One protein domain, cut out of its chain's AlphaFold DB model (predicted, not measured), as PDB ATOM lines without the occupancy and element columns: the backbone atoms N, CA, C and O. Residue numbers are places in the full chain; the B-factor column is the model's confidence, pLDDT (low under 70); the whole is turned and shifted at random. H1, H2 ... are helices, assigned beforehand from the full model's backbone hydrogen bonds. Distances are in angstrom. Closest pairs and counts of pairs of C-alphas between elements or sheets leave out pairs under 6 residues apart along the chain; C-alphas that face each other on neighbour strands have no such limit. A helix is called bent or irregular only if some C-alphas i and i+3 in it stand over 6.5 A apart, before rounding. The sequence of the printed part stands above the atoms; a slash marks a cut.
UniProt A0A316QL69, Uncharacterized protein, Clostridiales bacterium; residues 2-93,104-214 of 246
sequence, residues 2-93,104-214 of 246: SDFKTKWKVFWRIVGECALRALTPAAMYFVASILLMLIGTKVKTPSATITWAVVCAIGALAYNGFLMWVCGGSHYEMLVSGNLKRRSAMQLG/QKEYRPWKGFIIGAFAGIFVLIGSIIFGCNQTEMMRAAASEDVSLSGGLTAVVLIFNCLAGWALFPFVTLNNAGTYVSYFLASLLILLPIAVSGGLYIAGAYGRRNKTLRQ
ATOM      1  N   SER A   2     -17.290  59.212-104.872       60.38
ATOM      2  CA  SER A   2     -16.079  58.794-104.128       60.38
ATOM      3  C   SER A   2     -16.312  58.548-102.629       60.38
ATOM      4  O   SER A   2     -15.801  57.576-102.079       60.38
ATOM      5  N   ASP A   3     -17.143  59.366-101.980       62.72
ATOM      6  CA  ASP A   3     -17.389  59.288-100.531       62.72
ATOM      7  C   ASP A   3     -18.167  58.018-100.113       62.72
ATOM      8  O   ASP A   3     -17.938  57.438 -99.050       62.72
ATOM      9  N   PHE A   4     -19.033  57.501-100.995       61.41
ATOM     10  CA  PHE A   4     -19.793  56.267-100.754       61.41
ATOM     11  C   PHE A   4     -18.889  55.028-100.694       61.41
ATOM     12  O   PHE A   4     -18.973  54.247 -99.746       61.41
ATOM     13  N   LYS A   5     -17.967  54.875-101.658       63.91
ATOM     14  CA  LYS A   5     -16.990  53.769-101.669       63.91
ATOM     15  C   LYS A   5     -16.111  53.789-100.414       63.91
ATOM     16  O   LYS A   5     -15.810  52.735 -99.851       63.91
ATOM     17  N   THR A   6     -15.755  54.979 -99.933       74.44
ATOM     18  CA  THR A   6     -14.962  55.161 -98.710       74.44
ATOM     19  C   THR A   6     -15.744  54.756 -97.460       74.44
ATOM     20  O   THR A   6     -15.240  53.964 -96.659       74.44
ATOM     21  N   LYS A   7     -16.999  55.202 -97.316       79.25
ATOM     22  CA  LYS A   7     -17.880  54.816 -96.196       79.25
ATOM     23  C   LYS A   7     -18.164  53.314 -96.176       79.25
ATOM     24  O   LYS A   7     -18.104  52.693 -95.115       79.25
ATOM     25  N   TRP A   8     -18.379  52.720 -97.346       82.12
ATOM     26  CA  TRP A   8     -18.589  51.282 -97.499       82.12
ATOM     27  C   TRP A   8     -17.367  50.465 -97.064       82.12
ATOM     28  O   TRP A   8     -17.480  49.526 -96.276       82.12
ATOM     29  N   LYS A   9     -16.165  50.868 -97.494       85.31
ATOM     30  CA  LYS A   9     -14.909  50.221 -97.083       85.31
ATOM     31  C   LYS A   9     -14.695  50.295 -95.569       85.31
ATOM     32  O   LYS A   9     -14.218  49.339 -94.959       85.31
ATOM     33  N   VAL A  10     -15.054  51.419 -94.949       84.38
ATOM     34  CA  VAL A  10     -14.987  51.593 -93.492       84.38
ATOM     35  C   VAL A  10     -15.995  50.693 -92.777       84.38
ATOM     36  O   VAL A  10     -15.635  50.066 -91.780       84.38
ATOM     37  N   PHE A  11     -17.219  50.576 -93.293       87.44
ATOM     38  CA  PHE A  11     -18.235  49.680 -92.743       87.44
ATOM     39  C   PHE A  11     -17.757  48.222 -92.721       87.44
ATOM     40  O   PHE A  11     -17.748  47.603 -91.658       87.44
ATOM     41  N   TRP A  12     -17.246  47.701 -93.840       89.25
ATOM     42  CA  TRP A  12     -16.745  46.320 -93.898       89.25
ATOM     43  C   TRP A  12     -15.531  46.067 -93.013       89.25
ATOM     44  O   TRP A  12     -15.415  44.989 -92.438       89.25
ATOM     45  N   ARG A  13     -14.655  47.061 -92.814       89.62
ATOM     46  CA  ARG A  13     -13.574  46.954 -91.818       89.62
ATOM     47  C   ARG A  13     -14.113  46.812 -90.396       89.62
ATOM     48  O   ARG A  13     -13.549  46.068 -89.600       89.62
ATOM     49  N   ILE A  14     -15.206  47.505 -90.071       90.62
ATOM     50  CA  ILE A  14     -15.862  47.383 -88.766       90.62
ATOM     51  C   ILE A  14     -16.507  46.002 -88.610       90.62
ATOM     52  O   ILE A  14     -16.358  45.383 -87.558       90.62
ATOM     53  N   VAL A  15     -17.206  45.520 -89.639       92.50
ATOM     54  CA  VAL A  15     -17.810  44.179 -89.638       92.50
ATOM     55  C   VAL A  15     -16.726  43.104 -89.514       92.50
ATOM     56  O   VAL A  15     -16.866  42.201 -88.696       92.50
ATOM     57  N   GLY A  16     -15.607  43.248 -90.230       91.88
ATOM     58  CA  GLY A  16     -14.453  42.353 -90.132       91.88
ATOM     59  C   GLY A  16     -13.840  42.307 -88.728       91.88
ATOM     60  O   GLY A  16     -13.543  41.229 -88.227       91.88
ATOM     61  N   GLU A  17     -13.728  43.446 -88.035       92.44
ATOM     62  CA  GLU A  17     -13.322  43.464 -86.618       92.44
ATOM     63  C   GLU A  17     -14.329  42.708 -85.732       92.44
ATOM     64  O   GLU A  17     -13.919  42.004 -84.812       92.44
ATOM     65  N   CYS A  18     -15.635  42.814 -86.006       94.38
ATOM     66  CA  CYS A  18     -16.650  42.059 -85.264       94.38
ATOM     67  C   CYS A  18     -16.521  40.549 -85.512       94.38
ATOM     68  O   CYS A  18     -16.601  39.782 -84.557       94.38
ATOM     69  N   ALA A  19     -16.258  40.130 -86.754       93.81
ATOM     70  CA  ALA A  19     -16.027  38.728 -87.101       93.81
ATOM     71  C   ALA A  19     -14.779  38.164 -86.404       93.81
ATOM     72  O   ALA A  19     -14.847  37.112 -85.776       93.81
ATOM     73  N   LEU A  20     -13.662  38.901 -86.415       94.56
ATOM     74  CA  LEU A  20     -12.444  38.497 -85.701       94.56
ATOM     75  C   LEU A  20     -12.675  38.375 -84.191       94.56
ATOM     76  O   LEU A  20     -12.190  37.436 -83.563       94.56
ATOM     77  N   ARG A  21     -13.447  39.290 -83.597       93.25
ATOM     78  CA  ARG A  21     -13.796  39.217 -82.170       93.25
ATOM     79  C   ARG A  21     -14.787  38.113 -81.836       93.25
ATOM     80  O   ARG A  21     -14.824  37.701 -80.682       93.25
ATOM     81  N   ALA A  22     -15.561  37.636 -82.806       95.62
ATOM     82  CA  ALA A  22     -16.470  36.510 -82.628       95.62
ATOM     83  C   ALA A  22     -15.744  35.157 -82.560       95.62
ATOM     84  O   ALA A  22     -16.324  34.203 -82.047       95.62
ATOM     85  N   LEU A  23     -14.474  35.078 -82.982       95.00
ATOM     86  CA  LEU A  23     -13.684  33.846 -82.905       95.00
ATOM     87  C   LEU A  23     -13.512  33.349 -81.465       95.00
ATOM     88  O   LEU A  23     -13.652  32.155 -81.221       95.00
ATOM     89  N   THR A  24     -13.255  34.239 -80.500       94.19
ATOM     90  CA  THR A  24     -13.093  33.825 -79.096       94.19
ATOM     91  C   THR A  24     -14.405  33.291 -78.500       94.19
ATOM     92  O   THR A  24     -14.383  32.191 -77.949       94.19
ATOM     93  N   PRO A  25     -15.561  33.973 -78.648       94.25
ATOM     94  CA  PRO A  25     -16.845  33.403 -78.250       94.25
ATOM     95  C   PRO A  25     -17.214  32.102 -78.972       94.25
ATOM     96  O   PRO A  25     -17.737  31.186 -78.340       94.25
ATOM     97  N   ALA A  26     -16.921  31.996 -80.272       94.81
ATOM     98  CA  ALA A  26     -17.153  30.777 -81.046       94.81
ATOM     99  C   ALA A  26     -16.302  29.605 -80.529       94.81
ATOM    100  O   ALA A  26     -16.815  28.502 -80.362       94.81
ATOM    101  N   ALA A  27     -15.032  29.852 -80.192       95.25
ATOM    102  CA  ALA A  27     -14.162  28.848 -79.585       95.25
ATOM    103  C   ALA A  27     -14.705  28.359 -78.231       95.25
ATOM    104  O   ALA A  27     -14.626  27.170 -77.934       95.25
ATOM    105  N   MET A  28     -15.317  29.239 -77.430       95.31
ATOM    106  CA  MET A  28     -15.953  28.829 -76.173       95.31
ATOM    107  C   MET A  28     -17.167  27.919 -76.409       95.31
ATOM    108  O   MET A  28     -17.324  26.916 -75.715       95.31
ATOM    109  N   TYR A  29     -18.007  28.226 -77.403       95.25
ATOM    110  CA  TYR A  29     -19.121  27.347 -77.780       95.25
ATOM    111  C   TYR A  29     -18.644  25.999 -78.323       95.25
ATOM    112  O   TYR A  29     -19.250  24.974 -78.014       95.25
ATOM    113  N   PHE A  30     -17.537  25.985 -79.065       95.62
ATOM    114  CA  PHE A  30     -16.880  24.753 -79.492       95.62
ATOM    115  C   PHE A  30     -16.430  23.919 -78.284       95.62
ATOM    116  O   PHE A  30     -16.817  22.760 -78.162       95.62
ATOM    117  N   VAL A  31     -15.706  24.514 -77.328       96.19
ATOM    118  CA  VAL A  31     -15.266  23.817 -76.105       96.19
ATOM    119  C   VAL A  31     -16.455  23.272 -75.311       96.19
ATOM    120  O   VAL A  31     -16.439  22.112 -74.905       96.19
ATOM    121  N   ALA A  32     -17.508  24.072 -75.131       95.88
ATOM    122  CA  ALA A  32     -18.725  23.638 -74.449       95.88
ATOM    123  C   ALA A  32     -19.394  22.447 -75.154       95.88
ATOM    124  O   ALA A  32     -19.893  21.539 -74.493       95.88
ATOM    125  N   SER A  33     -19.363  22.426 -76.486       95.69
ATOM    126  CA  SER A  33     -19.923  21.338 -77.288       95.69
ATOM    127  C   SER A  33     -19.091  20.058 -77.182       95.69
ATOM    128  O   SER A  33     -19.655  18.988 -76.970       95.69
ATOM    129  N   ILE A  34     -17.758  20.158 -77.236       95.12
ATOM    130  CA  ILE A  34     -16.861  19.010 -77.029       95.12
ATOM    131  C   ILE A  34     -17.035  18.426 -75.623       95.12
ATOM    132  O   ILE A  34     -17.158  17.211 -75.477       95.12
ATOM    133  N   LEU A  35     -17.099  19.272 -74.590       94.38
ATOM    134  CA  LEU A  35     -17.354  18.828 -73.217       94.38
ATOM    135  C   LEU A  35     -18.693  18.097 -73.102       94.38
ATOM    136  O   LEU A  35     -18.750  17.019 -72.514       94.38
ATOM    137  N   LEU A  36     -19.752  18.643 -73.703       93.81
ATOM    138  CA  LEU A  36     -21.066  18.008 -73.707       93.81
ATOM    139  C   LEU A  36     -21.043  16.645 -74.410       93.81
ATOM    140  O   LEU A  36     -21.606  15.681 -73.891       93.81
ATOM    141  N   MET A  37     -20.355  16.534 -75.548       90.62
ATOM    142  CA  MET A  37     -20.198  15.261 -76.255       90.62
ATOM    143  C   MET A  37     -19.431  14.231 -75.418       90.62
ATOM    144  O   MET A  37     -19.855  13.079 -75.338       90.62
ATOM    145  N   LEU A  38     -18.346  14.636 -74.745       91.62
ATOM    146  CA  LEU A  38     -17.592  13.765 -73.837       91.62
ATOM    147  C   LEU A  38     -18.472  13.261 -72.688       91.62
ATOM    148  O   LEU A  38     -18.464  12.065 -72.391       91.62
ATOM    149  N   ILE A  39     -19.277  14.138 -72.087       89.25
ATOM    150  CA  ILE A  39     -20.245  13.756 -71.050       89.25
ATOM    151  C   ILE A  39     -21.280  12.776 -71.614       89.25
ATOM    152  O   ILE A  39     -21.572  11.765 -70.974       89.25
ATOM    153  N   GLY A  40     -21.770  13.011 -72.835       85.12
ATOM    154  CA  GLY A  40     -22.710  12.131 -73.535       85.12
ATOM    155  C   GLY A  40     -22.185  10.709 -73.775       85.12
ATOM    156  O   GLY A  40     -22.975   9.775 -73.878       85.12
ATOM    157  N   THR A  41     -20.863  10.496 -73.787       85.06
ATOM    158  CA  THR A  41     -20.292   9.134 -73.848       85.06
ATOM    159  C   THR A  41     -20.456   8.349 -72.543       85.06
ATOM    160  O   THR A  41     -20.424   7.118 -72.550       85.06
ATOM    161  N   LYS A  42     -20.627   9.046 -71.413       86.12
ATOM    162  CA  LYS A  42     -20.781   8.456 -70.073       86.12
ATOM    163  C   LYS A  42     -22.231   8.458 -69.601       86.12
ATOM    164  O   LYS A  42     -22.650   7.535 -68.909       86.12
ATOM    165  N   VAL A  43     -22.988   9.481 -69.978       82.31
ATOM    166  CA  VAL A  43     -24.366   9.710 -69.549       82.31
ATOM    167  C   VAL A  43     -25.302   9.432 -70.720       82.31
ATOM    168  O   VAL A  43     -25.330  10.189 -71.685       82.31
ATOM    169  N   LYS A  44     -26.074   8.343 -70.633       76.38
ATOM    170  CA  LYS A  44     -26.992   7.916 -71.708       76.38
ATOM    171  C   LYS A  44     -28.454   8.294 -71.475       76.38
ATOM    172  O   LYS A  44     -29.261   8.210 -72.394       76.38
ATOM    173  N   THR A  45     -28.817   8.703 -70.262       86.44
ATOM    174  CA  THR A  45     -30.195   9.094 -69.945       86.44
ATOM    175  C   THR A  45     -30.512  10.469 -70.548       86.44
ATOM    176  O   THR A  45     -29.796  11.422 -70.220       86.44
ATOM    177  N   PRO A  46     -31.596  10.617 -71.337       85.62
ATOM    178  CA  PRO A  46     -31.936  11.879 -71.998       85.62
ATOM    179  C   PRO A  46     -32.022  13.076 -71.049       85.62
ATOM    180  O   PRO A  46     -31.496  14.145 -71.348       85.62
ATOM    181  N   SER A  47     -32.625  12.883 -69.872       87.25
ATOM    182  CA  SER A  47     -32.777  13.920 -68.845       87.25
ATOM    183  C   SER A  47     -31.434  14.481 -68.380       87.25
ATOM    184  O   SER A  47     -31.233  15.693 -68.388       87.25
ATOM    185  N   ALA A  48     -30.484  13.616 -68.027       88.25
ATOM    186  CA  ALA A  48     -29.172  14.054 -67.571       88.25
ATOM    187  C   ALA A  48     -28.356  14.709 -68.697       88.25
ATOM    188  O   ALA A  48     -27.674  15.701 -68.445       88.25
ATOM    189  N   THR A  49     -28.464  14.227 -69.940       86.75
ATOM    190  CA  THR A  49     -27.820  14.867 -71.099       86.75
ATOM    191  C   THR A  49     -28.355  16.278 -71.335       86.75
ATOM    192  O   THR A  49     -27.572  17.200 -71.560       86.75
ATOM    193  N   ILE A  50     -29.673  16.477 -71.219       90.00
ATOM    194  CA  ILE A  50     -30.295  17.805 -71.314       90.00
ATOM    195  C   ILE A  50     -29.799  18.711 -70.181       90.00
ATOM    196  O   ILE A  50     -29.402  19.845 -70.446       90.00
ATOM    197  N   THR A  51     -29.748  18.216 -68.941       92.19
ATOM    198  CA  THR A  51     -29.222  18.982 -67.799       92.19
ATOM    199  C   THR A  51     -27.790  19.453 -68.050       92.19
ATOM    200  O   THR A  51     -27.492  20.637 -67.896       92.19
ATOM    201  N   TRP A  52     -26.906  18.558 -68.497       92.50
ATOM    202  CA  TRP A  52     -25.527  18.920 -68.822       92.50
ATOM    203  C   TRP A  52     -25.433  19.891 -69.996       92.50
ATOM    204  O   TRP A  52     -24.609  20.803 -69.958       92.50
ATOM    205  N   ALA A  53     -26.305  19.767 -70.997       91.56
ATOM    206  CA  ALA A  53     -26.355  20.720 -72.096       91.56
ATOM    207  C   ALA A  53     -26.721  22.129 -71.615       91.56
ATOM    208  O   ALA A  53     -26.071  23.094 -72.016       91.56
ATOM    209  N   VAL A  54     -27.690  22.250 -70.703       93.50
ATOM    210  CA  VAL A  54     -28.046  23.534 -70.080       93.50
ATOM    211  C   VAL A  54     -26.867  24.098 -69.286       93.50
ATOM    212  O   VAL A  54     -26.550  25.277 -69.432       93.50
ATOM    213  N   VAL A  55     -26.169  23.273 -68.500       94.81
ATOM    214  CA  VAL A  55     -24.979  23.704 -67.743       94.81
ATOM    215  C   VAL A  55     -23.876  24.212 -68.679       94.81
ATOM    216  O   VAL A  55     -23.348  25.307 -68.470       94.81
ATOM    217  N   CYS A  56     -23.560  23.469 -69.742       94.75
ATOM    218  CA  CYS A  56     -22.579  23.873 -70.750       94.75
ATOM    219  C   CYS A  56     -22.995  25.166 -71.471       94.75
ATOM    220  O   CYS A  56     -22.161  26.054 -71.664       94.75
ATOM    221  N   ALA A  57     -24.276  25.304 -71.825       94.12
ATOM    222  CA  ALA A  57     -24.815  26.498 -72.468       94.12
ATOM    223  C   ALA A  57     -24.714  27.727 -71.555       94.12
ATOM    224  O   ALA A  57     -24.206  28.762 -71.982       94.12
ATOM    225  N   ILE A  58     -25.130  27.614 -70.289       95.88
ATOM    226  CA  ILE A  58     -25.031  28.701 -69.302       95.88
ATOM    227  C   ILE A  58     -23.570  29.092 -69.081       95.88
ATOM    228  O   ILE A  58     -23.253  30.280 -69.109       95.88
ATOM    229  N   GLY A  59     -22.673  28.117 -68.910       95.69
ATOM    230  CA  GLY A  59     -21.244  28.376 -68.732       95.69
ATOM    231  C   GLY A  59     -20.637  29.130 -69.917       95.69
ATOM    232  O   GLY A  59     -19.957  30.144 -69.730       95.69
ATOM    233  N   ALA A  60     -20.939  28.695 -71.143       95.19
ATOM    234  CA  ALA A  60     -20.482  29.365 -72.357       95.19
ATOM    235  C   ALA A  60     -21.072  30.778 -72.497       95.19
ATOM    236  O   ALA A  60     -20.338  31.724 -72.789       95.19
ATOM    237  N   LEU A  61     -22.376  30.946 -72.248       96.31
ATOM    238  CA  LEU A  61     -23.058  32.241 -72.314       96.31
ATOM    239  C   LEU A  61     -22.519  33.219 -71.266       96.31
ATOM    240  O   LEU A  61     -22.284  34.379 -71.594       96.31
ATOM    241  N   ALA A  62     -22.276  32.768 -70.034       96.75
ATOM    242  CA  ALA A  62     -21.732  33.600 -68.965       96.75
ATOM    243  C   ALA A  62     -20.311  34.079 -69.292       96.75
ATOM    244  O   ALA A  62     -20.020  35.276 -69.199       96.75
ATOM    245  N   TYR A  63     -19.440  33.170 -69.744       96.38
ATOM    246  CA  TYR A  63     -18.076  33.515 -70.145       96.38
ATOM    247  C   TYR A  63     -18.060  34.480 -71.338       96.38
ATOM    248  O   TYR A  63     -17.407  35.527 -71.300       96.38
ATOM    249  N   ASN A  64     -18.840  34.183 -72.377       96.69
ATOM    250  CA  ASN A  64     -18.957  35.045 -73.552       96.69
ATOM    251  C   ASN A  64     -19.568  36.402 -73.202       96.69
ATOM    252  O   ASN A  64     -19.132  37.436 -73.707       96.69
ATOM    253  N   GLY A  65     -20.522  36.410 -72.280       96.19
ATOM    254  CA  GLY A  65     -21.092  37.614 -71.713       96.19
ATOM    255  C   GLY A  65     -20.050  38.496 -71.030       96.19
ATOM    256  O   GLY A  65     -19.976  39.695 -71.308       96.19
ATOM    257  N   PHE A  66     -19.189  37.905 -70.202       96.81
ATOM    258  CA  PHE A  66     -18.071  38.608 -69.576       96.81
ATOM    259  C   PHE A  66     -17.086  39.170 -70.614       96.81
ATOM    260  O   PHE A  66     -16.703  40.342 -70.535       96.81
ATOM    261  N   LEU A  67     -16.729  38.390 -71.641       95.75
ATOM    262  CA  LEU A  67     -15.891  38.878 -72.742       95.75
ATOM    263  C   LEU A  67     -16.522  40.082 -73.448       95.75
ATOM    264  O   LEU A  67     -15.826  41.047 -73.774       95.75
ATOM    265  N   MET A  68     -17.836  40.050 -73.673       97.38
ATOM    266  CA  MET A  68     -18.556  41.150 -74.313       97.38
ATOM    267  C   MET A  68     -18.637  42.379 -73.417       97.38
ATOM    268  O   MET A  68     -18.447  43.490 -73.914       97.38
ATOM    269  N   TRP A  69     -18.790  42.194 -72.107       97.00
ATOM    270  CA  TRP A  69     -18.711  43.265 -71.119       97.00
ATOM    271  C   TRP A  69     -17.361  43.998 -71.170       97.00
ATOM    272  O   TRP A  69     -17.310  45.223 -71.332       97.00
ATOM    273  N   VAL A  70     -16.251  43.258 -71.147       95.38
ATOM    274  CA  VAL A  70     -14.898  43.831 -71.264       95.38
ATOM    275  C   VAL A  70     -14.687  44.488 -72.634       95.38
ATOM    276  O   VAL A  70     -14.179  45.611 -72.729       95.38
ATOM    277  N   CYS A  71     -15.124  43.825 -73.708       94.56
ATOM    278  CA  CYS A  71     -15.053  44.335 -75.076       94.56
ATOM    279  C   CYS A  71     -15.785  45.682 -75.218       94.56
ATOM    280  O   CYS A  71     -15.207  46.642 -75.735       94.56
ATOM    281  N   GLY A  72     -17.011  45.776 -74.700       94.81
ATOM    282  CA  GLY A  72     -17.824  46.991 -74.666       94.81
ATOM    283  C   GLY A  72     -17.126  48.148 -73.969       94.81
ATOM    284  O   GLY A  72     -17.022  49.238 -74.540       94.81
ATOM    285  N   GLY A  73     -16.560  47.885 -72.789       94.50
ATOM    286  CA  GLY A  73     -15.765  48.864 -72.048       94.50
ATOM    287  C   GLY A  73     -14.561  49.367 -72.848       94.50
ATOM    288  O   GLY A  73     -14.398  50.574 -73.012       94.50
ATOM    289  N   SER A  74     -13.761  48.463 -73.422       92.81
ATOM    290  CA  SER A  74     -12.577  48.840 -74.218       92.81
ATOM    291  C   SER A  74     -12.925  49.649 -75.476       92.81
ATOM    292  O   SER A  74     -12.237  50.607 -75.834       92.81
ATOM    293  N   HIS A  75     -14.026  49.307 -76.150       94.19
ATOM    294  CA  HIS A  75     -14.504  50.052 -77.311       94.19
ATOM    295  C   HIS A  75     -15.016  51.444 -76.920       94.19
ATOM    296  O   HIS A  75     -14.882  52.393 -77.698       94.19
ATOM    297  N   TYR A  76     -15.588  51.582 -75.723       93.69
ATOM    298  CA  TYR A  76     -16.011  52.877 -75.203       93.69
ATOM    299  C   TYR A  76     -14.809  53.797 -74.951       93.69
ATOM    300  O   TYR A  76     -14.832  54.960 -75.343       93.69
ATOM    301  N   GLU A  77     -13.711  53.274 -74.407       90.38
ATOM    302  CA  GLU A  77     -12.468  54.046 -74.252       90.38
ATOM    303  C   GLU A  77     -11.875  54.487 -75.594       90.38
ATOM    304  O   GLU A  77     -11.402  55.618 -75.735       90.38
ATOM    305  N   MET A  78     -11.945  53.621 -76.609       90.06
ATOM    306  CA  MET A  78     -11.553  53.976 -77.976       90.06
ATOM    307  C   MET A  78     -12.408  55.119 -78.536       90.06
ATOM    308  O   MET A  78     -11.867  56.013 -79.180       90.06
ATOM    309  N   LEU A  79     -13.712  55.143 -78.240       90.56
ATOM    310  CA  LEU A  79     -14.601  56.239 -78.637       90.56
ATOM    311  C   LEU A  79     -14.239  57.553 -77.923       90.56
ATOM    312  O   LEU A  79     -14.141  58.601 -78.558       90.56
ATOM    313  N   VAL A  80     -14.019  57.511 -76.605       88.38
ATOM    314  CA  VAL A  80     -13.653  58.704 -75.819       88.38
ATOM    315  C   VAL A  80     -12.309  59.268 -76.280       88.38
ATOM    316  O   VAL A  80     -12.204  60.461 -76.567       88.38
ATOM    317  N   SER A  81     -11.295  58.414 -76.424       85.81
ATOM    318  CA  SER A  81      -9.978  58.825 -76.925       85.81
ATOM    319  C   SER A  81     -10.039  59.336 -78.369       85.81
ATOM    320  O   SER A  81      -9.381  60.326 -78.690       85.81
ATOM    321  N   GLY A  82     -10.869  58.729 -79.223       85.62
ATOM    322  CA  GLY A  82     -11.139  59.202 -80.579       85.62
ATOM    323  C   GLY A  82     -11.763  60.597 -80.610       85.62
ATOM    324  O   GLY A  82     -11.354  61.433 -81.417       85.62
ATOM    325  N   ASN A  83     -12.710  60.882 -79.714       85.94
ATOM    326  CA  ASN A  83     -13.354  62.193 -79.606       85.94
ATOM    327  C   ASN A  83     -12.400  63.277 -79.088       85.94
ATOM    328  O   ASN A  83     -12.366  64.373 -79.651       85.94
ATOM    329  N   LEU A  84     -11.599  62.978 -78.058       82.38
ATOM    330  CA  LEU A  84     -10.598  63.910 -77.527       82.38
ATOM    331  C   LEU A  84      -9.563  64.284 -78.593       82.38
ATOM    332  O   LEU A  84      -9.280  65.462 -78.791       82.38
ATOM    333  N   LYS A  85      -9.066  63.292 -79.340       80.69
ATOM    334  CA  LYS A  85      -8.077  63.511 -80.404       80.69
ATOM    335  C   LYS A  85      -8.645  64.285 -81.593       80.69
ATOM    336  O   LYS A  85      -7.957  65.122 -82.167       80.69
ATOM    337  N   ARG A  86      -9.908  64.043 -81.959       82.31
ATOM    338  CA  ARG A  86     -10.594  64.841 -82.988       82.31
ATOM    339  C   ARG A  86     -10.730  66.303 -82.565       82.31
ATOM    340  O   ARG A  86     -10.484  67.182 -83.382       82.31
ATOM    341  N   ARG A  87     -11.059  66.568 -81.294       80.00
ATOM    342  CA  ARG A  87     -11.108  67.937 -80.751       80.00
ATOM    343  C   ARG A  87      -9.734  68.607 -80.749       80.00
ATOM    344  O   ARG A  87      -9.637  69.742 -81.199       80.00
ATOM    345  N   SER A  88      -8.682  67.911 -80.315       75.94
ATOM    346  CA  SER A  88      -7.329  68.483 -80.316       75.94
ATOM    347  C   SER A  88      -6.830  68.781 -81.731       75.94
ATOM    348  O   SER A  88      -6.230  69.823 -81.954       75.94
ATOM    349  N   ALA A  89      -7.115  67.910 -82.702       74.81
ATOM    350  CA  ALA A  89      -6.743  68.136 -84.100       74.81
ATOM    351  C   ALA A  89      -7.454  69.358 -84.708       74.81
ATOM    352  O   ALA A  89      -6.821  70.141 -85.408       74.81
ATOM    353  N   MET A  90      -8.738  69.570 -84.382       75.19
ATOM    354  CA  MET A  90      -9.461  70.787 -84.780       75.19
ATOM    355  C   MET A  90      -8.854  72.056 -84.166       75.19
ATOM    356  O   MET A  90      -8.838  73.090 -84.818       75.19
ATOM    357  N   GLN A  91      -8.350  71.983 -82.930       75.69
ATOM    358  CA  GLN A  91      -7.734  73.125 -82.242       75.69
ATOM    359  C   GLN A  91      -6.311  73.430 -82.732       75.69
ATOM    360  O   GLN A  91      -5.917  74.590 -82.768       75.69
ATOM    361  N   LEU A  92      -5.540  72.403 -83.097       71.56
ATOM    362  CA  LEU A  92      -4.136  72.524 -83.509       71.56
ATOM    363  C   LEU A  92      -3.951  72.673 -85.029       71.56
ATOM    364  O   LEU A  92      -2.821  72.837 -85.480       71.56
ATOM    365  N   GLY A  93      -5.026  72.577 -85.822       61.25
ATOM    366  CA  GLY A  93      -4.975  72.682 -87.286       61.25
ATOM    367  C   GLY A  93      -4.147  71.586 -87.973       61.25
ATOM    368  O   GLY A  93      -3.757  71.747 -89.126       61.25
ATOM    369  N   GLN A 104     -12.012  51.347 -86.312       86.00
ATOM    370  CA  GLN A 104     -12.819  50.125 -86.302       86.00
ATOM    371  C   GLN A 104     -13.109  49.578 -84.894       86.00
ATOM    372  O   GLN A 104     -14.061  48.817 -84.733       86.00
ATOM    373  N   LYS A 105     -12.348  49.993 -83.870       88.12
ATOM    374  CA  LYS A 105     -12.525  49.595 -82.465       88.12
ATOM    375  C   LYS A 105     -13.378  50.574 -81.654       88.12
ATOM    376  O   LYS A 105     -13.560  50.364 -80.463       88.12
ATOM    377  N   GLU A 106     -13.931  51.622 -82.263       91.69
ATOM    378  CA  GLU A 106     -14.821  52.536 -81.542       91.69
ATOM    379  C   GLU A 106     -16.148  51.876 -81.164       91.69
ATOM    380  O   GLU A 106     -16.698  51.063 -81.916       91.69
ATOM    381  N   TYR A 107     -16.689  52.252 -80.010       92.81
ATOM    382  CA  TYR A 107     -17.983  51.768 -79.548       92.81
ATOM    383  C   TYR A 107     -19.121  52.127 -80.503       92.81
ATOM    384  O   TYR A 107     -19.263  53.269 -80.938       92.81
ATOM    385  N   ARG A 108     -19.958  51.127 -80.795       93.75
ATOM    386  CA  ARG A 108     -21.268  51.285 -81.437       93.75
ATOM    387  C   ARG A 108     -22.211  50.246 -80.833       93.75
ATOM    388  O   ARG A 108     -21.814  49.083 -80.790       93.75
ATOM    389  N   PRO A 109     -23.440  50.610 -80.430       93.06
ATOM    390  CA  PRO A 109     -24.319  49.726 -79.659       93.06
ATOM    391  C   PRO A 109     -24.641  48.409 -80.379       93.06
ATOM    392  O   PRO A 109     -24.755  47.369 -79.744       93.06
ATOM    393  N   TRP A 110     -24.698  48.423 -81.714       95.00
ATOM    394  CA  TRP A 110     -25.009  47.240 -82.516       95.00
ATOM    395  C   TRP A 110     -23.876  46.202 -82.602       95.00
ATOM    396  O   TRP A 110     -24.130  45.059 -82.974       95.00
ATOM    397  N   LYS A 111     -22.621  46.554 -82.276       95.38
ATOM    398  CA  LYS A 111     -21.469  45.648 -82.472       95.38
ATOM    399  C   LYS A 111     -21.579  44.367 -81.662       95.38
ATOM    400  O   LYS A 111     -21.257  43.309 -82.186       95.38
ATOM    401  N   GLY A 112     -22.049  44.459 -80.419       95.62
ATOM    402  CA  GLY A 112     -22.243  43.286 -79.565       95.62
ATOM    403  C   GLY A 112     -23.190  42.263 -80.193       95.62
ATOM    404  O   GLY A 112     -22.886  41.076 -80.198       95.62
ATOM    405  N   PHE A 113     -24.278  42.722 -80.818       97.69
ATOM    406  CA  PHE A 113     -25.233  41.846 -81.501       97.69
ATOM    407  C   PHE A 113     -24.621  41.172 -82.730       97.69
ATOM    408  O   PHE A 113     -24.832  39.984 -82.935       97.69
ATOM    409  N   ILE A 114     -23.816  41.898 -83.518       97.00
ATOM    410  CA  ILE A 114     -23.130  41.319 -84.685       97.00
ATOM    411  C   ILE A 114     -22.071  40.296 -84.259       97.00
ATOM    412  O   ILE A 114     -21.966  39.241 -84.878       97.00
ATOM    413  N   ILE A 115     -21.315  40.569 -83.191       96.94
ATOM    414  CA  ILE A 115     -20.366  39.593 -82.633       96.94
ATOM    415  C   ILE A 115     -21.116  38.328 -82.192       96.94
ATOM    416  O   ILE A 115     -20.701  37.224 -82.538       96.94
ATOM    417  N   GLY A 116     -22.245  38.485 -81.494       96.62
ATOM    418  CA  GLY A 116     -23.105  37.369 -81.101       96.62
ATOM    419  C   GLY A 116     -23.677  36.595 -82.291       96.62
ATOM    420  O   GLY A 116     -23.684  35.368 -82.269       96.62
ATOM    421  N   ALA A 117     -24.083  37.288 -83.356       97.25
ATOM    422  CA  ALA A 117     -24.583  36.664 -84.580       97.25
ATOM    423  C   ALA A 117     -23.500  35.824 -85.270       97.25
ATOM    424  O   ALA A 117     -23.758  34.681 -85.637       97.25
ATOM    425  N   PHE A 118     -22.275  36.346 -85.387       97.12
ATOM    426  CA  PHE A 118     -21.149  35.583 -85.929       97.12
ATOM    427  C   PHE A 118     -20.774  34.391 -85.046       97.12
ATOM    428  O   PHE A 118     -20.498  33.317 -85.571       97.12
ATOM    429  N   ALA A 119     -20.802  34.545 -83.721       95.38
ATOM    430  CA  ALA A 119     -20.509  33.447 -82.802       95.38
ATOM    431  C   ALA A 119     -21.580  32.342 -82.843       95.38
ATOM    432  O   ALA A 119     -21.262  31.168 -82.672       95.38
ATOM    433  N   GLY A 120     -22.842  32.712 -83.072       94.94
ATOM    434  CA  GLY A 120     -23.976  31.792 -83.132       94.94
ATOM    435  C   GLY A 120     -24.303  31.249 -84.524       94.94
ATOM    436  O   GLY A 120     -25.192  30.410 -84.640       94.94
ATOM    437  N   ILE A 121     -23.620  31.688 -85.588       96.25
ATOM    438  CA  ILE A 121     -24.012  31.357 -86.969       96.25
ATOM    439  C   ILE A 121     -24.003  29.850 -87.251       96.25
ATOM    440  O   ILE A 121     -24.848  29.352 -87.992       96.25
ATOM    441  N   PHE A 122     -23.104  29.103 -86.605       95.62
ATOM    442  CA  PHE A 122     -23.043  27.647 -86.732       95.62
ATOM    443  C   PHE A 122     -24.282  26.947 -86.169       95.62
ATOM    444  O   PHE A 122     -24.651  25.896 -86.683       95.62
ATOM    445  N   VAL A 123     -24.962  27.541 -85.180       96.44
ATOM    446  CA  VAL A 123     -26.249  27.030 -84.682       96.44
ATOM    447  C   VAL A 123     -27.294  27.120 -85.783       96.44
ATOM    448  O   VAL A 123     -27.954  26.130 -86.069       96.44
ATOM    449  N   LEU A 124     -27.412  28.275 -86.443       97.00
ATOM    450  CA  LEU A 124     -28.383  28.473 -87.520       97.00
ATOM    451  C   LEU A 124     -28.122  27.516 -88.689       97.00
ATOM    452  O   LEU A 124     -29.034  26.811 -89.115       97.00
ATOM    453  N   ILE A 125     -26.877  27.460 -89.169       96.94
ATOM    454  CA  ILE A 125     -26.506  26.598 -90.297       96.94
ATOM    455  C   ILE A 125     -26.714  25.121 -89.932       96.94
ATOM    456  O   ILE A 125     -27.359  24.392 -90.683       96.94
ATOM    457  N   GLY A 126     -26.232  24.686 -88.763       96.25
ATOM    458  CA  GLY A 126     -26.371  23.302 -88.312       96.25
ATOM    459  C   GLY A 126     -27.828  22.887 -88.111       96.25
ATOM    460  O   GLY A 126     -28.211  21.801 -88.531       96.25
ATOM    461  N   SER A 127     -28.664  23.777 -87.568       96.19
ATOM    462  CA  SER A 127     -30.103  23.531 -87.377       96.19
ATOM    463  C   SER A 127     -30.832  23.315 -88.702       96.19
ATOM    464  O   SER A 127     -31.663  22.416 -88.806       96.19
ATOM    465  N   ILE A 128     -30.510  24.116 -89.725       96.62
ATOM    466  CA  ILE A 128     -31.096  23.976 -91.065       96.62
ATOM    467  C   ILE A 128     -30.648  22.661 -91.698       96.62
ATOM    468  O   ILE A 128     -31.480  21.913 -92.202       96.62
ATOM    469  N   ILE A 129     -29.351  22.346 -91.637       95.50
ATOM    470  CA  ILE A 129     -28.818  21.099 -92.197       95.50
ATOM    471  C   ILE A 129     -29.458  19.884 -91.519       95.50
ATOM    472  O   ILE A 129     -29.908  18.972 -92.212       95.50
ATOM    473  N   PHE A 130     -29.533  19.864 -90.188       94.62
ATOM    474  CA  PHE A 130     -30.127  18.746 -89.449       94.62
ATOM    475  C   PHE A 130     -31.632  18.655 -89.724       94.62
ATOM    476  O   PHE A 130     -32.155  17.557 -89.878       94.62
ATOM    477  N   GLY A 131     -32.321  19.793 -89.863       94.12
ATOM    478  CA  GLY A 131     -33.737  19.840 -90.234       94.12
ATOM    479  C   GLY A 131     -34.006  19.263 -91.621       94.12
ATOM    480  O   GLY A 131     -34.901  18.435 -91.772       94.12
ATOM    481  N   CYS A 132     -33.198  19.627 -92.619       94.62
ATOM    482  CA  CYS A 132     -33.330  19.094 -93.978       94.62
ATOM    483  C   CYS A 132     -33.063  17.583 -94.058       94.62
ATOM    484  O   CYS A 132     -33.620  16.922 -94.927       94.62
ATOM    485  N   ASN A 133     -32.243  17.037 -93.155       93.38
ATOM    486  CA  ASN A 133     -31.868  15.621 -93.130       93.38
ATOM    487  C   ASN A 133     -32.532  14.848 -91.976       93.38
ATOM    488  O   ASN A 133     -32.117  13.738 -91.641       93.38
ATOM    489  N   GLN A 134     -33.570  15.414 -91.350       91.19
ATOM    490  CA  GLN A 134     -34.168  14.864 -90.135       91.19
ATOM    491  C   GLN A 134     -34.705  13.443 -90.338       91.19
ATOM    492  O   GLN A 134     -34.486  12.584 -89.491       91.19
ATOM    493  N   THR A 135     -35.375  13.167 -91.456       89.50
ATOM    494  CA  THR A 135     -35.914  11.835 -91.778       89.50
ATOM    495  C   THR A 135     -34.826  10.771 -91.877       89.50
ATOM    496  O   THR A 135     -34.988   9.684 -91.323       89.50
ATOM    497  N   GLU A 136     -33.708  11.075 -92.535       88.56
ATOM    498  CA  GLU A 136     -32.574  10.151 -92.648       88.56
ATOM    499  C   GLU A 136     -31.898   9.926 -91.297       88.56
ATOM    500  O   GLU A 136     -31.642   8.784 -90.917       88.56
ATOM    501  N   MET A 137     -31.683  11.003 -90.535       88.62
ATOM    502  CA  MET A 137     -31.114  10.928 -89.189       88.62
ATOM    503  C   MET A 137     -31.992  10.105 -88.242       88.62
ATOM    504  O   MET A 137     -31.465   9.338 -87.443       88.62
ATOM    505  N   MET A 138     -33.318  10.229 -88.337       86.81
ATOM    506  CA  MET A 138     -34.251   9.454 -87.512       86.81
ATOM    507  C   MET A 138     -34.298   7.987 -87.910       86.81
ATOM    508  O   MET A 138     -34.327   7.125 -87.038       86.81
ATOM    509  N   ARG A 139     -34.261   7.690 -89.212       86.19
ATOM    510  CA  ARG A 139     -34.187   6.306 -89.683       86.19
ATOM    511  C   ARG A 139     -32.901   5.638 -89.193       86.19
ATOM    512  O   ARG A 139     -32.967   4.543 -88.654       86.19
ATOM    513  N   ALA A 140     -31.766   6.326 -89.304       84.44
ATOM    514  CA  ALA A 140     -30.484   5.806 -88.838       84.44
ATOM    515  C   ALA A 140     -30.400   5.650 -87.310       84.44
ATOM    516  O   ALA A 140     -29.712   4.769 -86.813       84.44
ATOM    517  N   ALA A 141     -31.113   6.485 -86.551       81.75
ATOM    518  CA  ALA A 141     -31.205   6.336 -85.100       81.75
ATOM    519  C   ALA A 141     -32.115   5.170 -84.666       81.75
ATOM    520  O   ALA A 141     -31.931   4.633 -83.577       81.75
ATOM    521  N   ALA A 142     -33.100   4.799 -85.490       80.75
ATOM    522  CA  ALA A 142     -34.102   3.784 -85.161       80.75
ATOM    523  C   ALA A 142     -33.696   2.349 -85.540       80.75
ATOM    524  O   ALA A 142     -34.285   1.403 -85.023       80.75
ATOM    525  N   SER A 143     -32.728   2.171 -86.441       76.31
ATOM    526  CA  SER A 143     -32.311   0.851 -86.931       76.31
ATOM    527  C   SER A 143     -30.797   0.754 -87.051       76.31
ATOM    528  O   SER A 143     -30.189   1.583 -87.725       76.31
ATOM    529  N   GLU A 144     -30.209  -0.297 -86.478       73.81
ATOM    530  CA  GLU A 144     -28.760  -0.549 -86.539       73.81
ATOM    531  C   GLU A 144     -28.261  -0.823 -87.970       73.81
ATOM    532  O   GLU A 144     -27.116  -0.517 -88.293       73.81
ATOM    533  N   ASP A 145     -29.142  -1.308 -88.851       74.69
ATOM    534  CA  ASP A 145     -28.817  -1.643 -90.243       74.69
ATOM    535  C   ASP A 145     -28.761  -0.426 -91.181       74.69
ATOM    536  O   ASP A 145     -28.294  -0.527 -92.318       74.69
ATOM    537  N   VAL A 146     -29.250   0.738 -90.737       77.38
ATOM    538  CA  VAL A 146     -29.282   1.958 -91.553       77.38
ATOM    539  C   VAL A 146     -28.256   2.944 -91.022       77.38
ATOM    540  O   VAL A 146     -28.486   3.659 -90.054       77.38
ATOM    541  N   SER A 147     -27.121   3.043 -91.704       79.00
ATOM    542  CA  SER A 147     -26.139   4.091 -91.436       79.00
ATOM    543  C   SER A 147     -26.426   5.347 -92.259       79.00
ATOM    544  O   SER A 147     -26.798   5.269 -93.431       79.00
ATOM    545  N   LEU A 148     -26.159   6.514 -91.675       84.88
ATOM    546  CA  LEU A 148     -26.060   7.769 -92.419       84.88
ATOM    547  C   LEU A 148     -24.984   7.659 -93.506       84.88
ATOM    548  O   LEU A 148     -23.965   6.990 -93.322       84.88
ATOM    549  N   SER A 149     -25.167   8.370 -94.620       87.56
ATOM    550  CA  SER A 149     -24.099   8.488 -95.615       87.56
ATOM    551  C   SER A 149     -22.823   9.040 -94.960       87.56
ATOM    552  O   SER A 149     -22.883   9.848 -94.026       87.56
ATOM    553  N   GLY A 150     -21.645   8.616 -95.432       86.00
ATOM    554  CA  GLY A 150     -20.371   9.050 -94.844       86.00
ATOM    555  C   GLY A 150     -20.217  10.577 -94.822       86.00
ATOM    556  O   GLY A 150     -19.777  11.148 -93.825       86.00
ATOM    557  N   GLY A 151     -20.681  11.249 -95.883       87.69
ATOM    558  CA  GLY A 151     -20.706  12.710 -95.965       87.69
ATOM    559  C   GLY A 151     -21.616  13.351 -94.915       87.69
ATOM    560  O   GLY A 151     -21.189  14.268 -94.214       87.69
ATOM    561  N   LEU A 152     -22.843  12.848 -94.748       88.19
ATOM    562  CA  LEU A 152     -23.774  13.390 -93.757       88.19
ATOM    563  C   LEU A 152     -23.299  13.124 -92.322       88.19
ATOM    564  O   LEU A 152     -23.392  14.011 -91.478       88.19
ATOM    565  N   THR A 153     -22.696  11.962 -92.062       88.88
ATOM    566  CA  THR A 153     -22.066  11.645 -90.770       88.88
ATOM    567  C   THR A 153     -20.981  12.662 -90.410       88.88
ATOM    568  O   THR A 153     -20.968  13.191 -89.297       88.88
ATOM    569  N   ALA A 154     -20.101  12.991 -91.360       90.38
ATOM    570  CA  ALA A 154     -19.054  13.989 -91.152       90.38
ATOM    571  C   ALA A 154     -19.638  15.385 -90.869       90.38
ATOM    572  O   ALA A 154     -19.189  16.068 -89.948       90.38
ATOM    573  N   VAL A 155     -20.669  15.795 -91.610       92.44
ATOM    574  CA  VAL A 155     -21.341  17.089 -91.407       92.44
ATOM    575  C   VAL A 155     -22.016  17.154 -90.034       92.44
ATOM    576  O   VAL A 155     -21.843  18.142 -89.316       92.44
ATOM    577  N   VAL A 156     -22.723  16.097 -89.625       90.19
ATOM    578  CA  VAL A 156     -23.343  15.999 -88.295       90.19
ATOM    579  C   VAL A 156     -22.291  16.112 -87.195       90.19
ATOM    580  O   VAL A 156     -22.481  16.865 -86.239       90.19
ATOM    581  N   LEU A 157     -21.151  15.434 -87.346       91.19
ATOM    582  CA  LEU A 157     -20.048  15.530 -86.394       91.19
ATOM    583  C   LEU A 157     -19.488  16.957 -86.308       91.19
ATOM    584  O   LEU A 157     -19.346  17.488 -85.209       91.19
ATOM    585  N   ILE A 158     -19.223  17.603 -87.447       94.56
ATOM    586  CA  ILE A 158     -18.694  18.976 -87.496       94.56
ATOM    587  C   ILE A 158     -19.628  19.947 -86.763       94.56
ATOM    588  O   ILE A 158     -19.172  20.729 -85.926       94.56
ATOM    589  N   PHE A 159     -20.934  19.892 -87.031       95.06
ATOM    590  CA  PHE A 159     -21.889  20.798 -86.388       95.06
ATOM    591  C   PHE A 159     -22.153  20.454 -84.923       95.06
ATOM    592  O   PHE A 159     -22.349  21.371 -84.127       95.06
ATOM    593  N   ASN A 160     -22.061  19.185 -84.528       92.38
ATOM    594  CA  ASN A 160     -22.055  18.823 -83.112       92.38
ATOM    595  C   ASN A 160     -20.807  19.356 -82.394       92.38
ATOM    596  O   ASN A 160     -20.918  19.798 -81.259       92.38
ATOM    597  N   CYS A 161     -19.647  19.425 -83.044       94.69
ATOM    598  CA  CYS A 161     -18.471  20.058 -82.447       94.69
ATOM    599  C   CYS A 161     -18.602  21.590 -82.370       94.69
ATOM    600  O   CYS A 161     -18.212  22.194 -81.377       94.69
ATOM    601  N   LEU A 162     -19.143  22.241 -83.404       94.50
ATOM    602  CA  LEU A 162     -19.215  23.709 -83.478       94.50
ATOM    603  C   LEU A 162     -20.397  24.311 -82.697       94.50
ATOM    604  O   LEU A 162     -20.301  25.432 -82.196       94.50
ATOM    605  N   ALA A 163     -21.515  23.593 -82.622       95.19
ATOM    606  CA  ALA A 163     -22.793  24.075 -82.097       95.19
ATOM    607  C   ALA A 163     -23.548  23.012 -81.273       95.19
ATOM    608  O   ALA A 163     -24.749  23.149 -81.030       95.19
ATOM    609  N   GLY A 164     -22.865  21.961 -80.812       93.38
ATOM    610  CA  GLY A 164     -23.459  20.874 -80.029       93.38
ATOM    611  C   GLY A 164     -24.113  21.331 -78.732       93.38
ATOM    612  O   GLY A 164     -25.139  20.777 -78.359       93.38
ATOM    613  N   TRP A 165     -23.620  22.394 -78.093       93.56
ATOM    614  CA  TRP A 165     -24.287  22.987 -76.925       93.56
ATOM    615  C   TRP A 165     -25.774  23.312 -77.180       93.56
ATOM    616  O   TRP A 165     -26.575  23.270 -76.248       93.56
ATOM    617  N   ALA A 166     -26.140  23.608 -78.433       94.00
ATOM    618  CA  ALA A 166     -27.503  23.917 -78.861       94.00
ATOM    619  C   ALA A 166     -28.167  22.751 -79.616       94.00
ATOM    620  O   ALA A 166     -29.360  22.517 -79.446       94.00
ATOM    621  N   LEU A 167     -27.414  22.019 -80.446       93.94
ATOM    622  CA  LEU A 167     -27.950  20.963 -81.320       93.94
ATOM    623  C   LEU A 167     -28.080  19.602 -80.624       93.94
ATOM    624  O   LEU A 167     -29.031  18.861 -80.875       93.94
ATOM    625  N   PHE A 168     -27.157  19.267 -79.726       90.62
ATOM    626  CA  PHE A 168     -27.091  17.955 -79.080       90.62
ATOM    627  C   PHE A 168     -28.331  17.608 -78.229       90.62
ATOM    628  O   PHE A 168     -28.753  16.447 -78.254       90.62
ATOM    629  N   PRO A 169     -28.997  18.564 -77.539       90.50
ATOM    630  CA  PRO A 169     -30.287  18.308 -76.893       90.50
ATOM    631  C   PRO A 169     -31.364  17.813 -77.860       90.50
ATOM    632  O   PRO A 169     -32.097  16.884 -77.532       90.50
ATOM    633  N   PHE A 170     -31.433  18.386 -79.065       92.00
ATOM    634  CA  PHE A 170     -32.400  17.970 -80.081       92.00
ATOM    635  C   PHE A 170     -32.080  16.577 -80.602       92.00
ATOM    636  O   PHE A 170     -32.991  15.767 -80.730       92.00
ATOM    637  N   VAL A 171     -30.796  16.273 -80.830       89.12
ATOM    638  CA  VAL A 171     -30.355  14.917 -81.196       89.12
ATOM    639  C   VAL A 171     -30.792  13.912 -80.132       89.12
ATOM    640  O   VAL A 171     -31.380  12.884 -80.447       89.12
ATOM    641  N   THR A 172     -30.584  14.245 -78.860       88.38
ATOM    642  CA  THR A 172     -30.942  13.379 -77.731       88.38
ATOM    643  C   THR A 172     -32.453  13.150 -77.634       88.38
ATOM    644  O   THR A 172     -32.892  12.009 -77.509       88.38
ATOM    645  N   LEU A 173     -33.260  14.213 -77.713       88.75
ATOM    646  CA  LEU A 173     -34.726  14.125 -77.653       88.75
ATOM    647  C   LEU A 173     -35.301  13.314 -78.815       88.75
ATOM    648  O   LEU A 173     -36.236  12.533 -78.637       88.75
ATOM    649  N   ASN A 174     -34.733  13.501 -79.999       88.75
ATOM    650  CA  ASN A 174     -35.152  12.803 -81.196       88.75
ATOM    651  C   ASN A 174     -34.783  11.316 -81.166       88.75
ATOM    652  O   ASN A 174     -35.639  10.485 -81.451       88.75
ATOM    653  N   ASN A 175     -33.577  10.971 -80.708       84.06
ATOM    654  CA  ASN A 175     -33.181   9.577 -80.490       84.06
ATOM    655  C   ASN A 175     -34.023   8.893 -79.398       84.06
ATOM    656  O   ASN A 175     -34.192   7.680 -79.422       84.06
ATOM    657  N   ALA A 176     -34.575   9.663 -78.457       84.75
ATOM    658  CA  ALA A 176     -35.519   9.171 -77.455       84.75
ATOM    659  C   ALA A 176     -36.966   9.027 -77.980       84.75
ATOM    660  O   ALA A 176     -37.852   8.674 -77.207       84.75
ATOM    661  N   GLY A 177     -37.225   9.315 -79.263       84.06
ATOM    662  CA  GLY A 177     -38.543   9.160 -79.890       84.06
ATOM    663  C   GLY A 177     -39.493  10.353 -79.730       84.06
ATOM    664  O   GLY A 177     -40.686  10.214 -79.971       84.06
ATOM    665  N   THR A 178     -39.000  11.534 -79.335       83.88
ATOM    666  CA  THR A 178     -39.850  12.732 -79.121       83.88
ATOM    667  C   THR A 178     -40.231  13.446 -80.432       83.88
ATOM    668  O   THR A 178     -41.182  14.221 -80.452       83.88
ATOM    669  N   TYR A 179     -39.499  13.212 -81.530       81.06
ATOM    670  CA  TYR A 179     -39.727  13.815 -82.859       81.06
ATOM    671  C   TYR A 179     -39.848  15.357 -82.871       81.06
ATOM    672  O   TYR A 179     -40.768  15.937 -83.449       81.06
ATOM    673  N   VAL A 180     -38.881  16.049 -82.268       89.81
ATOM    674  CA  VAL A 180     -38.768  17.514 -82.279       89.81
ATOM    675  C   VAL A 180     -38.045  17.999 -83.540       89.81
ATOM    676  O   VAL A 180     -36.966  17.522 -83.886       89.81
ATOM    677  N   SER A 181     -38.603  19.010 -84.209       93.06
ATOM    678  CA  SER A 181     -37.985  19.619 -85.392       93.06
ATOM    679  C   SER A 181     -36.647  20.296 -85.079       93.06
ATOM    680  O   SER A 181     -36.587  21.199 -84.238       93.06
ATOM    681  N   TYR A 182     -35.586  19.939 -85.811       93.69
ATOM    682  CA  TYR A 182     -34.282  20.611 -85.692       93.69
ATOM    683  C   TYR A 182     -34.319  22.076 -86.140       93.69
ATOM    684  O   TYR A 182     -33.497  22.870 -85.687       93.69
ATOM    685  N   PHE A 183     -35.299  22.485 -86.955       94.56
ATOM    686  CA  PHE A 183     -35.457  23.893 -87.328       94.56
ATOM    687  C   PHE A 183     -35.725  24.787 -86.112       94.56
ATOM    688  O   PHE A 183     -35.336  25.953 -86.124       94.56
ATOM    689  N   LEU A 184     -36.310  24.255 -85.035       93.69
ATOM    690  CA  LEU A 184     -36.532  25.009 -83.798       93.69
ATOM    691  C   LEU A 184     -35.220  25.383 -83.098       93.69
ATOM    692  O   LEU A 184     -35.147  26.437 -82.466       93.69
ATOM    693  N   ALA A 185     -34.162  24.585 -83.265       93.25
ATOM    694  CA  ALA A 185     -32.846  24.897 -82.716       93.25
ATOM    695  C   ALA A 185     -32.251  26.180 -83.324       93.25
ATOM    696  O   ALA A 185     -31.441  26.844 -82.677       93.25
ATOM    697  N   SER A 186     -32.716  26.606 -84.509       94.38
ATOM    698  CA  SER A 186     -32.276  27.864 -85.126       94.38
ATOM    699  C   SER A 186     -32.579  29.080 -84.249       94.38
ATOM    700  O   SER A 186     -31.793  30.025 -84.233       94.38
ATOM    701  N   LEU A 187     -33.651  29.036 -83.449       95.44
ATOM    702  CA  LEU A 187     -34.028  30.110 -82.529       95.44
ATOM    703  C   LEU A 187     -33.002  30.300 -81.405       95.44
ATOM    704  O   LEU A 187     -32.882  31.400 -80.863       95.44
ATOM    705  N   LEU A 188     -32.205  29.274 -81.089       95.31
ATOM    706  CA  LEU A 188     -31.160  29.368 -80.070       95.31
ATOM    707  C   LEU A 188     -30.013  30.298 -80.480       95.31
ATOM    708  O   LEU A 188     -29.256  30.718 -79.606       95.31
ATOM    709  N   ILE A 189     -29.921  30.715 -81.753       95.75
ATOM    710  CA  ILE A 189     -29.012  31.795 -82.176       95.75
ATOM    711  C   ILE A 189     -29.333  33.132 -81.491       95.75
ATOM    712  O   ILE A 189     -28.455  33.982 -81.330       95.75
ATOM    713  N   LEU A 190     -30.571  33.331 -81.034       97.00
ATOM    714  CA  LEU A 190     -30.955  34.554 -80.333       97.00
ATOM    715  C   LEU A 190     -30.223  34.698 -78.994       97.00
ATOM    716  O   LEU A 190     -29.967  35.823 -78.574       97.00
ATOM    717  N   LEU A 191     -29.816  33.593 -78.359       95.94
ATOM    718  CA  LEU A 191     -29.072  33.618 -77.096       95.94
ATOM    719  C   LEU A 191     -27.696  34.295 -77.230       95.94
ATOM    720  O   LEU A 191     -27.480  35.306 -76.554       95.94
ATOM    721  N   PRO A 192     -26.769  33.844 -78.104       96.19
ATOM    722  CA  PRO A 192     -25.493  34.525 -78.286       96.19
ATOM    723  C   PRO A 192     -25.673  35.965 -78.772       96.19
ATOM    724  O   PRO A 192     -24.904  36.827 -78.347       96.19
ATOM    725  N   ILE A 193     -26.686  36.257 -79.600       97.62
ATOM    726  CA  ILE A 193     -26.994  37.621 -80.060       97.62
ATOM    727  C   ILE A 193     -27.392  38.522 -78.884       97.62
ATOM    728  O   ILE A 193     -26.800  39.590 -78.701       97.62
ATOM    729  N   ALA A 194     -28.368  38.098 -78.080       97.56
ATOM    730  CA  ALA A 194     -28.918  38.885 -76.982       97.56
ATOM    731  C   ALA A 194     -27.906  39.071 -75.848       97.56
ATOM    732  O   ALA A 194     -27.693  40.198 -75.398       97.56
ATOM    733  N   VAL A 195     -27.232  37.994 -75.427       96.94
ATOM    734  CA  VAL A 195     -26.218  38.046 -74.362       96.94
ATOM    735  C   VAL A 195     -25.040  38.918 -74.789       96.94
ATOM    736  O   VAL A 195     -24.612  39.790 -74.029       96.94
ATOM    737  N   SER A 196     -24.557  38.755 -76.026       97.25
ATOM    738  CA  SER A 196     -23.436  39.560 -76.514       97.25
ATOM    739  C   SER A 196     -23.813  41.026 -76.675       97.25
ATOM    740  O   SER A 196     -23.053  41.893 -76.255       97.25
ATOM    741  N   GLY A 197     -24.984  41.326 -77.238       96.88
ATOM    742  CA  GLY A 197     -25.479  42.694 -77.385       96.88
ATOM    743  C   GLY A 197     -25.696  43.393 -76.044       96.88
ATOM    744  O   GLY A 197     -25.150  44.476 -75.814       96.88
ATOM    745  N   GLY A 198     -26.439  42.752 -75.140       97.44
ATOM    746  CA  GLY A 198     -26.777  43.298 -73.828       97.44
ATOM    747  C   GLY A 198     -25.542  43.575 -72.974       97.44
ATOM    748  O   GLY A 198     -25.364  44.696 -72.489       97.44
ATOM    749  N   LEU A 199     -24.641  42.598 -72.841       97.81
ATOM    750  CA  LEU A 199     -23.451  42.759 -72.001       97.81
ATOM    751  C   LEU A 199     -22.395  43.664 -72.635       97.81
ATOM    752  O   LEU A 199     -21.726  44.405 -71.916       97.81
ATOM    753  N   TYR A 200     -22.307  43.715 -73.966       98.00
ATOM    754  CA  TYR A 200     -21.488  44.711 -74.661       98.00
ATOM    755  C   TYR A 200     -21.933  46.145 -74.350       98.00
ATOM    756  O   TYR A 200     -21.105  47.005 -74.032       98.00
ATOM    757  N   ILE A 201     -23.241  46.407 -74.387       97.75
ATOM    758  CA  ILE A 201     -23.802  47.711 -74.019       97.75
ATOM    759  C   ILE A 201     -23.555  47.999 -72.532       97.75
ATOM    760  O   ILE A 201     -23.032  49.066 -72.191       97.75
ATOM    761  N   ALA A 202     -23.852  47.041 -71.649       96.88
ATOM    762  CA  ALA A 202     -23.608  47.173 -70.212       96.88
ATOM    763  C   ALA A 202     -22.129  47.466 -69.897       96.88
ATOM    764  O   ALA A 202     -21.825  48.222 -68.975       96.88
ATOM    765  N   GLY A 203     -21.202  46.930 -70.693       95.81
ATOM    766  CA  GLY A 203     -19.761  47.162 -70.572       95.81
ATOM    767  C   GLY A 203     -19.355  48.591 -70.840       95.81
ATOM    768  O   GLY A 203     -18.599  49.190 -70.069       95.81
ATOM    769  N   ALA A 204     -19.911  49.169 -71.901       95.38
ATOM    770  CA  ALA A 204     -19.692  50.569 -72.219       95.38
ATOM    771  C   ALA A 204     -20.249  51.494 -71.126       95.38
ATOM    772  O   ALA A 204     -19.547  52.402 -70.678       95.38
ATOM    773  N   TYR A 205     -21.467  51.235 -70.638       93.75
ATOM    774  CA  TYR A 205     -22.055  52.013 -69.539       93.75
ATOM    775  C   TYR A 205     -21.292  51.849 -68.221       93.75
ATOM    776  O   TYR A 205     -21.040  52.837 -67.531       93.75
ATOM    777  N   GLY A 206     -20.854  50.632 -67.895       92.19
ATOM    778  CA  GLY A 206     -20.017  50.374 -66.725       92.19
ATOM    779  C   GLY A 206     -18.710  51.168 -66.779       92.19
ATOM    780  O   GLY A 206     -18.313  51.781 -65.784       92.19
ATOM    781  N   ARG A 207     -18.072  51.243 -67.957       91.94
ATOM    782  CA  ARG A 207     -16.854  52.044 -68.130       91.94
ATOM    783  C   ARG A 207     -17.123  53.542 -68.022       91.94
ATOM    784  O   ARG A 207     -16.378  54.217 -67.317       91.94
ATOM    785  N   ARG A 208     -18.207  54.035 -68.629       90.25
ATOM    786  CA  ARG A 208     -18.657  55.430 -68.497       90.25
ATOM    787  C   ARG A 208     -18.846  55.829 -67.033       90.25
ATOM    788  O   ARG A 208     -18.302  56.842 -66.596       90.25
ATOM    789  N   ASN A 209     -19.560  55.018 -66.257       89.06
ATOM    790  CA  ASN A 209     -19.812  55.307 -64.845       89.06
ATOM    791  C   ASN A 209     -18.521  55.286 -64.019       89.06
ATOM    792  O   ASN A 209     -18.335  56.135 -63.148       89.06
ATOM    793  N   LYS A 210     -17.595  54.366 -64.319       87.88
ATOM    794  CA  LYS A 210     -16.276  54.340 -63.674       87.88
ATOM    795  C   LYS A 210     -15.478  55.613 -63.968       87.88
ATOM    796  O   LYS A 210     -14.904  56.178 -63.042       87.88
ATOM    797  N   THR A 211     -15.473  56.081 -65.217       82.69
ATOM    798  CA  THR A 211     -14.775  57.323 -65.589       82.69
ATOM    799  C   THR A 211     -15.385  58.558 -64.928       82.69
ATOM    800  O   THR A 211     -14.637  59.397 -64.439       82.69
ATOM    801  N   LEU A 212     -16.717  58.643 -64.832       82.62
ATOM    802  CA  LEU A 212     -17.398  59.749 -64.147       82.62
ATOM    803  C   LEU A 212     -17.059  59.776 -62.652       82.62
ATOM    804  O   LEU A 212     -16.638  60.806 -62.137       82.62
ATOM    805  N   ARG A 213     -17.121  58.624 -61.971       81.31
ATOM    806  CA  ARG A 213     -16.730  58.524 -60.555       81.31
ATOM    807  C   ARG A 213     -15.274  58.925 -60.318       81.31
ATOM    808  O   ARG A 213     -14.975  59.594 -59.338       81.31
ATOM    809  N   GLN A 214     -14.362  58.527 -61.205       82.62
ATOM    810  CA  GLN A 214     -12.956  58.931 -61.106       82.62
ATOM    811  C   GLN A 214     -12.778  60.444 -61.283       82.62
ATOM    812  O   GLN A 214     -11.979  61.042 -60.568       82.62
TER     813      GLN A 214
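AT A GLANCE: This is residues 2 to 93 and 104 to 214 of the 246 residues of an uncharacterized protein of Clostridiales bacterium (UniProt A0A316QL69). Two long helices, H1 and H2, make a hairpin that opens like a V away from its tight link, and the bent helices H3 and H5 and the long H6 pack on it in a flat, elongated body. Short H4 lies at the end where that link is, while at the other end residues 2 to 9 of H1 and residues 84 to 93 stick out. H2, H3b, H5b and H6 form a bundle, four helices or arms side by side. The printed part has 203 residues with six named helices, H1 to H6 in order, and no named strand; it is all helix and loose, with a radius of gyration of the C-alphas of 21.2 A and spans of 78 by 44 by 21 A.

IN THESE COORDINATES: H1, residues 2 to 42, begins at C-alpha 2 (-16.079, 58.794, -104.128), is 61.0 A long and has a kink of 29 degrees near residue 23. H2, residues 46 to 92, is 67.7 A long. H3, residues 111 to 132, was assigned as one helix by its hydrogen bonds but is bent, with C-alphas 119 and 122 7.5 A apart; its arms are H3a, 111 to 119, and H3b, 122 to 132. H4 is residues 134 to 142. H5, residues 150 to 175, likewise one helix by its hydrogen bonds, is bent, with C-alphas 162 and 165 8.3 A apart; its arms are H5a, 150 to 162, and H5b, 165 to 175, itself irregular, with C-alphas 166 and 169 6.6 A apart. H6, residues 182 to 214, is 50.3 A long and ends at C-alpha 214 (-12.956, 58.931, -61.106).

HOW THE PARTS SIT: H1, with residues 25 to 40 alone, touches H2 in a hairpin at a shallow tilt of 25 degrees; the closest C-alphas, of Ala 32 and Cys 56, are 5.3 A apart. H1 touches H3a at Ala 26 and Ala 119, 4.6 A between C-alphas, with residues 15 to 26 alone. H2, with residues 61 to 77 alone, touches H6 at a steep tilt of 42 degrees, closest at C-alphas 69 and 203, 4.1 A. H3b touches H6 at a shallow tilt of 12 degrees, opposite ways, closest at C-alphas 124 and 186, 4.6 A. H4 touches H5b, closest at C-alphas 141 and 175, 6.0 A. H5a and H6 are apart. Every O i to N i+4 pair is within hydrogen-bond range in H2, H3a, H3b, H4 and H5a; the counts are 34 of 37 in H1, 5 of 7 in H5b and 22 of 29 in H6.

THE WHOLE: The two farthest C-alphas, of Leu 92 and Asp 145, are 78.5 A apart. Residues 94 to 103 are not printed, and C-alphas 93 and 104 are 23.9 A apart across this cut. Of the links that are printed whole, none is long. Mean pLDDT of the printed part is 90.1; residues 2 to 5 and residue 93 are under 70.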